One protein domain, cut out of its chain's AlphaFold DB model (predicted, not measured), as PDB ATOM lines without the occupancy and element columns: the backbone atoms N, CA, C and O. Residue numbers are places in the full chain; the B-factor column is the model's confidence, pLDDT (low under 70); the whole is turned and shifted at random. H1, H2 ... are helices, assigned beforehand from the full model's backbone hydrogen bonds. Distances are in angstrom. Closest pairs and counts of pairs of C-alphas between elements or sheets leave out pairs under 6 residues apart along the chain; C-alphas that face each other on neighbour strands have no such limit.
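Overview. This is residues 2 to 56 of the 75 residues of an uncharacterized protein of Nocardia wallacei (UniProt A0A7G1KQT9). One long, straight helix, H2, and a shorter helix, H1, meet near their ends in an open V, joined at the corner by a tight link. Away from that corner both arms stick out, with residues 2 to 13 of H1 and residues 28 to 52 of H2 standing free. The printed part has 55 residues with two named helices, H1 then H2 along the chain, and no named strand; the class is all helix. The whole is extended, with a radius of gyration of the C-alphas of 17.9 A, and flat, spanning 53 by 30 by 9 A.

Along the chain. H2, the longest helix, holds residues 20 to 52 and measures 46.4 A from first to last C-alpha. It begins at C-alpha 20, (50.090, -3.543, -50.840), and ends at C-alpha 52, (54.455, -27.423, -11.353). H1 holds residues 2 to 16, 20.7 A from first to last C-alpha, and begins at C-alpha 2, (29.962, -22.333, -41.194).

Arrangement. H2 and H1 only just touch, with 3 pairs of C-alphas within 8 A. The closest C-alphas of the two are those of Gln 23 and Val 15, 5.9 A apart. H2 touches with residues 23 to 26 alone, and H1 with residues 15 to 16 alone. Their lines stand at a steep tilt of 51 degrees, and they run opposite ways. Their centres are 21.8 A apart. Every O i to N i+4 pair in H1 is within hydrogen-bond range; in H2, 28 of 29 are.

Size, cuts and confidence. The two C-alphas farthest apart are those of Gly 17 and Asp 56, 52.9 A. The printed part has no cut, and the link from H1 to H2, 3 residues, is tight. The mean pLDDT of the printed part is 90.1; residue 2 and residues 55 to 56 are under 70.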
ATOM      1  N   HIS A   2      29.839 -23.072 -39.911       69.50
ATOM      2  CA  HIS A   2      29.962 -22.333 -41.194       69.50
ATOM      3  C   HIS A   2      29.818 -20.806 -41.126       69.50
ATOM      4  O   HIS A   2      30.389 -20.105 -41.949       69.50
ATOM      5  N   ARG A   3      29.092 -20.272 -40.137       77.19
ATOM      6  CA  ARG A   3      28.911 -18.816 -39.978       77.19
ATOM      7  C   ARG A   3      30.233 -18.076 -39.737       77.19
ATOM      8  O   ARG A   3      30.422 -16.991 -40.264       77.19
ATOM      9  N   ILE A   4      31.125 -18.680 -38.952       82.06
ATOM     10  CA  ILE A   4      32.429 -18.103 -38.604       82.06
ATOM     11  C   ILE A   4      33.385 -18.221 -39.794       82.06
ATOM     12  O   ILE A   4      34.037 -17.246 -40.146       82.06
ATOM     13  N   ALA A   5      33.396 -19.381 -40.458       83.25
ATOM     14  CA  ALA A   5      34.194 -19.599 -41.663       83.25
ATOM     15  C   ALA A   5      33.793 -18.653 -42.808       83.25
ATOM     16  O   ALA A   5      34.666 -18.083 -43.443       83.25
ATOM     17  N   GLY A   6      32.494 -18.422 -43.028       86.88
ATOM     18  CA  GLY A   6      32.028 -17.503 -44.074       86.88
ATOM     19  C   GLY A   6      32.337 -16.030 -43.788       86.88
ATOM     20  O   GLY A   6      32.589 -15.262 -44.709       86.88
ATOM     21  N   TRP A   7      32.352 -15.621 -42.517       89.25
ATOM     22  CA  TRP A   7      32.789 -14.271 -42.155       89.25
ATOM     23  C   TRP A   7      34.299 -14.089 -42.363       89.25
ATOM     24  O   TRP A   7      34.724 -13.058 -42.881       89.25
ATOM     25  N   TRP A   8      35.093 -15.100 -42.004       88.88
ATOM     26  CA  TRP A   8      36.537 -15.106 -42.222       88.88
ATOM     27  C   TRP A   8      36.906 -15.102 -43.713       88.88
ATOM     28  O   TRP A   8      37.746 -14.312 -44.120       88.88
ATOM     29  N   ASP A   9      36.217 -15.892 -44.534       90.19
ATOM     30  CA  ASP A   9      36.380 -15.912 -45.996       90.19
ATOM     31  C   ASP A   9      36.111 -14.530 -46.627       90.19
ATOM     32  O   ASP A   9      36.903 -14.017 -47.417       90.19
ATOM     33  N   GLY A  10      35.052 -13.839 -46.187       89.38
ATOM     34  CA  GLY A  10      34.786 -12.458 -46.602       89.38
ATOM     35  C   GLY A  10      35.868 -11.462 -46.158       89.38
ATOM     36  O   GLY A  10      36.179 -10.517 -46.886       89.38
ATOM     37  N   PHE A  11      36.468 -11.677 -44.984       90.06
ATOM     38  CA  PHE A  11      37.596 -10.876 -44.510       90.06
ATOM     39  C   PHE A  11      38.860 -11.126 -45.343       90.06
ATOM     40  O   PHE A  11      39.512 -10.162 -45.742       90.06
ATOM     41  N   GLU A  12      39.175 -12.382 -45.669       91.25
ATOM     42  CA  GLU A  12      40.300 -12.739 -46.543       91.25
ATOM     43  C   GLU A  12      40.166 -12.086 -47.921       91.25
ATOM     44  O   GLU A  12      41.121 -11.470 -48.396       91.25
ATOM     45  N   LEU A  13      38.974 -12.127 -48.523       93.25
ATOM     46  CA  LEU A  13      38.702 -11.482 -49.811       93.25
ATOM     47  C   LEU A  13      38.849  -9.957 -49.747       93.25
ATOM     48  O   LEU A  13      39.409  -9.353 -50.663       93.25
ATOM     49  N   TRP A  14      38.385  -9.322 -48.667       92.94
ATOM     50  CA  TRP A  14      38.550  -7.880 -48.476       92.94
ATOM     51  C   TRP A  14      40.025  -7.494 -48.329       92.94
ATOM     52  O   TRP A  14      40.486  -6.583 -49.015       92.94
ATOM     53  N   VAL A  15      40.778  -8.207 -47.485       90.12
ATOM     54  CA  VAL A  15      42.211  -7.947 -47.274       90.12
ATOM     55  C   VAL A  15      43.011  -8.204 -48.551       90.12
ATOM     56  O   VAL A  15      43.881  -7.403 -48.888       90.12
ATOM     57  N   ALA A  16      42.716  -9.284 -49.277       90.06
ATOM     58  CA  ALA A  16      43.382  -9.620 -50.536       90.06
ATOM     59  C   ALA A  16      43.039  -8.644 -51.676       90.06
ATOM     60  O   ALA A  16      43.827  -8.496 -52.607       90.06
ATOM     61  N   GLY A  17      41.888  -7.968 -51.602       89.56
ATOM     62  CA  GLY A  17      41.482  -6.927 -52.548       89.56
ATOM     63  C   GLY A  17      42.150  -5.565 -52.324       89.56
ATOM     64  O   GLY A  17      41.998  -4.671 -53.157       89.56
ATOM     65  N   LEU A  18      42.876  -5.375 -51.216       92.31
ATOM     66  CA  LEU A  18      43.588  -4.129 -50.923       92.31
ATOM     67  C   LEU A  18      44.928  -4.053 -51.684       92.31
ATOM     68  O   LEU A  18      45.604  -5.065 -51.855       92.31
ATOM     69  N   PRO A  19      45.383  -2.852 -52.086       91.19
ATOM     70  CA  PRO A  19      46.751  -2.665 -52.560       91.19
ATOM     71  C   PRO A  19      47.771  -2.879 -51.423       91.19
ATOM     72  O   PRO A  19      47.434  -2.805 -50.241       91.19
ATOM     73  N   PHE A  20      49.045  -3.090 -51.775       88.44
ATOM     74  CA  PHE A  20      50.090  -3.543 -50.840       88.44
ATOM     75  C   PHE A  20      50.197  -2.725 -49.541       88.44
ATOM     76  O   PHE A  20      50.278  -3.298 -48.457       88.44
ATOM     77  N   LEU A  21      50.187  -1.389 -49.626       93.44
ATOM     78  CA  LEU A  21      50.403  -0.522 -48.462       93.44
ATOM     79  C   LEU A  21      49.307  -0.667 -47.380       93.44
ATOM     80  O   LEU A  21      49.652  -0.967 -46.236       93.44
ATOM     81  N   PRO A  22      48.002  -0.507 -47.682       91.75
ATOM     82  CA  PRO A  22      46.949  -0.754 -46.696       91.75
ATOM     83  C   PRO A  22      46.845  -2.226 -46.277       91.75
ATOM     84  O   PRO A  22      46.589  -2.486 -45.104       91.75
ATOM     85  N   GLN A  23      47.095  -3.186 -47.176       91.44
ATOM     86  CA  GLN A  23      47.107  -4.614 -46.830       91.44
ATOM     87  C   GLN A  23      48.166  -4.918 -45.758       91.44
ATOM     88  O   GLN A  23      47.868  -5.541 -44.738       91.44
ATOM     89  N   PHE A  24      49.389  -4.417 -45.952       93.69
ATOM     90  CA  PHE A  24      50.488  -4.571 -45.003       93.69
ATOM     91  C   PHE A  24      50.170  -3.924 -43.651       93.69
ATOM     92  O   PHE A  24      50.427  -4.527 -42.611       93.69
ATOM     93  N   LEU A  25      49.560  -2.735 -43.646       95.81
ATOM     94  CA  LEU A  25      49.149  -2.062 -42.410       95.81
ATOM     95  C   LEU A  25      48.120  -2.877 -41.622       95.81
ATOM     96  O   LEU A  25      48.306  -3.065 -40.422       95.81
ATOM     97  N   VAL A  26      47.073  -3.396 -42.274       94.19
ATOM     98  CA  VAL A  26      46.054  -4.235 -41.613       94.19
ATOM     99  C   VAL A  26      46.697  -5.479 -41.002       94.19
ATOM    100  O   VAL A  26      46.456  -5.789 -39.833       94.19
ATOM    101  N   VAL A  27      47.560  -6.160 -41.762       92.94
ATOM    102  CA  VAL A  27      48.287  -7.339 -41.275       92.94
ATOM    103  C   VAL A  27      49.176  -6.973 -40.094       92.94
ATOM    104  O   VAL A  27      49.145  -7.670 -39.089       92.94
ATOM    105  N   MET A  28      49.930  -5.877 -40.168       96.38
ATOM    106  CA  MET A  28      50.842  -5.464 -39.101       96.38
ATOM    107  C   MET A  28      50.088  -5.074 -37.821       96.38
ATOM    108  O   MET A  28      50.498  -5.462 -36.726       96.38
ATOM    109  N   ILE A  29      48.942  -4.399 -37.953       96.25
ATOM    110  CA  ILE A  29      48.045  -4.070 -36.836       96.25
ATOM    111  C   ILE A  29      47.465  -5.331 -36.188       96.25
ATOM    112  O   ILE A  29      47.246  -5.324 -34.983       96.25
ATOM    113  N   GLY A  30      47.230  -6.413 -36.934       94.00
ATOM    114  CA  GLY A  30      46.801  -7.695 -36.361       94.00
ATOM    115  C   GLY A  30      47.957  -8.520 -35.782       94.00
ATOM    116  O   GLY A  30      47.865  -9.056 -34.677       94.00
ATOM    117  N   ALA A  31      49.069  -8.599 -36.512       95.06
ATOM    118  CA  ALA A  31      50.210  -9.449 -36.205       95.06
ATOM    119  C   ALA A  31      50.987  -8.975 -34.975       95.06
ATOM    120  O   ALA A  31      51.399  -9.811 -34.170       95.06
ATOM    121  N   ILE A  32      51.173  -7.661 -34.793       97.06
ATOM    122  CA  ILE A  32      51.904  -7.127 -33.635       97.06
ATOM    123  C   ILE A  32      51.171  -7.480 -32.327       97.06
ATOM    124  O   ILE A  32      51.773  -8.158 -31.490       97.06
ATOM    125  N   PRO A  33      49.882  -7.133 -32.129       97.12
ATOM    126  CA  PRO A  33      49.143  -7.529 -30.932       97.12
ATOM    127  C   PRO A  33      49.042  -9.043 -30.760       97.12
ATOM    128  O   PRO A  33      49.184  -9.527 -29.640       97.12
ATOM    129  N   ALA A  34      48.843  -9.802 -31.846       96.75
ATOM    130  CA  ALA A  34      48.824 -11.262 -31.780       96.75
ATOM    131  C   ALA A  34      50.156 -11.818 -31.258       96.75
ATOM    132  O   ALA A  34      50.166 -12.689 -30.391       96.75
ATOM    133  N   SER A  35      51.280 -11.264 -31.714       96.88
ATOM    134  CA  SER A  35      52.612 -11.653 -31.245       96.88
ATOM    135  C   SER A  35      52.797 -11.329 -29.764       96.88
ATOM    136  O   SER A  35      53.258 -12.183 -29.010       96.88
ATOM    137  N   PHE A  36      52.373 -10.141 -29.316       97.25
ATOM    138  CA  PHE A  36      52.387  -9.782 -27.894       97.25
ATOM    139  C   PHE A  36      51.523 -10.724 -27.051       97.25
ATOM    140  O   PHE A  36      51.956 -11.168 -25.989       97.25
ATOM    141  N   ALA A  37      50.324 -11.069 -27.524       97.19
ATOM    142  CA  ALA A  37      49.432 -11.994 -26.834       97.19
ATOM    143  C   ALA A  37      50.049 -13.395 -26.717       97.19
ATOM    144  O   ALA A  37      50.014 -13.996 -25.642       97.19
ATOM    145  N   ILE A  38      50.660 -13.895 -27.797       96.81
ATOM    146  CA  ILE A  38      51.356 -15.186 -27.811       96.81
ATOM    147  C   ILE A  38      52.558 -15.155 -26.863       96.81
ATOM    148  O   ILE A  38      52.696 -16.059 -26.044       96.81
ATOM    149  N   ALA A  39      53.391 -14.114 -26.914       96.44
ATOM    150  CA  ALA A  39      54.532 -13.960 -26.012       96.44
ATOM    151  C   ALA A  39      54.088 -13.952 -24.540       96.44
ATOM    152  O   ALA A  39      54.602 -14.716 -23.726       96.44
ATOM    153  N   PHE A  40      53.055 -13.171 -24.214       97.00
ATOM    154  CA  PHE A  40      52.488 -13.126 -22.868       97.00
ATOM    155  C   PHE A  40      51.967 -14.496 -22.409       97.00
ATOM    156  O   PHE A  40      52.168 -14.897 -21.254       97.00
ATOM    157  N   LEU A  41      51.307 -15.229 -23.308       96.94
ATOM    158  CA  LEU A  41      50.788 -16.562 -23.026       96.94
ATOM    159  C   LEU A  41      51.919 -17.566 -22.785       96.94
ATOM    160  O   LEU A  41      51.848 -18.330 -21.822       96.94
ATOM    161  N   LEU A  42      52.969 -17.531 -23.606       96.06
ATOM    162  CA  LEU A  42      54.159 -18.369 -23.451       96.06
ATOM    163  C   LEU A  42      54.855 -18.095 -22.117       96.06
ATOM    164  O   LEU A  42      55.120 -19.034 -21.368       96.06
ATOM    165  N   ASP A  43      55.056 -16.828 -21.756       95.44
ATOM    166  CA  ASP A  43      55.643 -16.450 -20.469       95.44
ATOM    167  C   ASP A  43      54.806 -16.959 -19.291       95.44
ATOM    168  O   ASP A  43      55.325 -17.428 -18.270       95.44
ATOM    169  N   ARG A  44      53.476 -16.864 -19.402       93.88
ATOM    170  CA  ARG A  44      52.565 -17.356 -18.366       93.88
ATOM    171  C   ARG A  44      52.616 -18.873 -18.265       93.88
ATOM    172  O   ARG A  44      52.689 -19.378 -17.142       93.88
ATOM    173  N   ALA A  45      52.596 -19.569 -19.396       95.12
ATOM    174  CA  ALA A  45      52.692 -21.020 -19.464       95.12
ATOM    175  C   ALA A  45      54.013 -21.501 -18.860       95.12
ATOM    176  O   ALA A  45      54.000 -22.370 -17.989       95.12
ATOM    177  N   LEU A  46      55.132 -20.866 -19.212       93.25
ATOM    178  CA  LEU A  46      56.451 -21.192 -18.677       93.25
ATOM    179  C   LEU A  46      56.489 -21.050 -17.152       93.25
ATOM    180  O   LEU A  46      56.923 -21.965 -16.455       93.25
ATOM    181  N   ARG A  47      55.952 -19.948 -16.609       90.56
ATOM    182  CA  ARG A  47      55.833 -19.754 -15.152       90.56
ATOM    183  C   ARG A  47      55.007 -20.853 -14.481       90.56
ATOM    184  O   ARG A  47      55.364 -21.295 -13.393       90.56
ATOM    185  N   VAL A  48      53.902 -21.275 -15.096       91.88
ATOM    186  CA  VAL A  48      53.052 -22.350 -14.558       91.88
ATOM    187  C   VAL A  48      53.800 -23.681 -14.576       91.88
ATOM    188  O   VAL A  48      53.857 -24.348 -13.548       91.88
ATOM    189  N   VAL A  49      54.436 -24.030 -15.694       91.56
ATOM    190  CA  VAL A  49      55.196 -25.278 -15.839       91.56
ATOM    191  C   VAL A  49      56.355 -25.344 -14.842       91.56
ATOM    192  O   VAL A  49      56.521 -26.361 -14.177       91.56
ATOM    193  N   LEU A  50      57.111 -24.257 -14.657       88.75
ATOM    194  CA  LEU A  50      58.223 -24.212 -13.697       88.75
ATOM    195  C   LEU A  50      57.764 -24.357 -12.239       88.75
ATOM    196  O   LEU A  50      58.447 -25.008 -11.446       88.75
ATOM    197  N   ARG A  51      56.601 -23.790 -11.884       86.19
ATOM    198  CA  ARG A  51      55.987 -23.996 -10.560       86.19
ATOM    199  C   ARG A  51      55.549 -25.444 -10.372       86.19
ATOM    200  O   ARG A  51      55.841 -26.035  -9.337       86.19
ATOM    201  N   LEU A  52      54.900 -26.026 -11.381       85.19
ATOM    202  CA  LEU A  52      54.455 -27.423 -11.353       85.19
ATOM    203  C   LEU A  52      55.628 -28.407 -11.269       85.19
ATOM    204  O   LEU A  52      55.524 -29.414 -10.577       85.19
ATOM    205  N   LEU A  53      56.763 -28.090 -11.899       86.50
ATOM    206  CA  LEU A  53      57.985 -28.894 -11.821       86.50
ATOM    207  C   LEU A  53      58.677 -28.809 -10.442       86.50
ATOM    208  O   LEU A  53      59.703 -29.446 -10.220       86.50
ATOM    209  N   GLY A  54      58.126 -28.046  -9.491       71.81
ATOM    210  CA  GLY A  54      58.586 -28.025  -8.101       71.81
ATOM    211  C   GLY A  54      59.826 -27.164  -7.851       71.81
ATOM    212  O   GLY A  54      60.445 -27.286  -6.791       71.81
ATOM    213  N   ARG A  55      60.180 -26.259  -8.777       61.81
ATOM    214  CA  ARG A  55      61.328 -25.342  -8.623       61.81
ATOM    215  C   ARG A  55      61.137 -24.286  -7.520       61.81
ATOM    216  O   ARG A  55      62.097 -23.615  -7.154       61.81
ATOM    217  N   ASP A  56      59.954 -24.212  -6.909       58.66
ATOM    218  CA  ASP A  56      59.714 -23.410  -5.700       58.66
ATOM    219  C   ASP A  56      60.423 -23.949  -4.445       58.66
ATOM    220  O   ASP A  56      60.603 -23.204  -3.485       58.66
TER     221      ASP A  56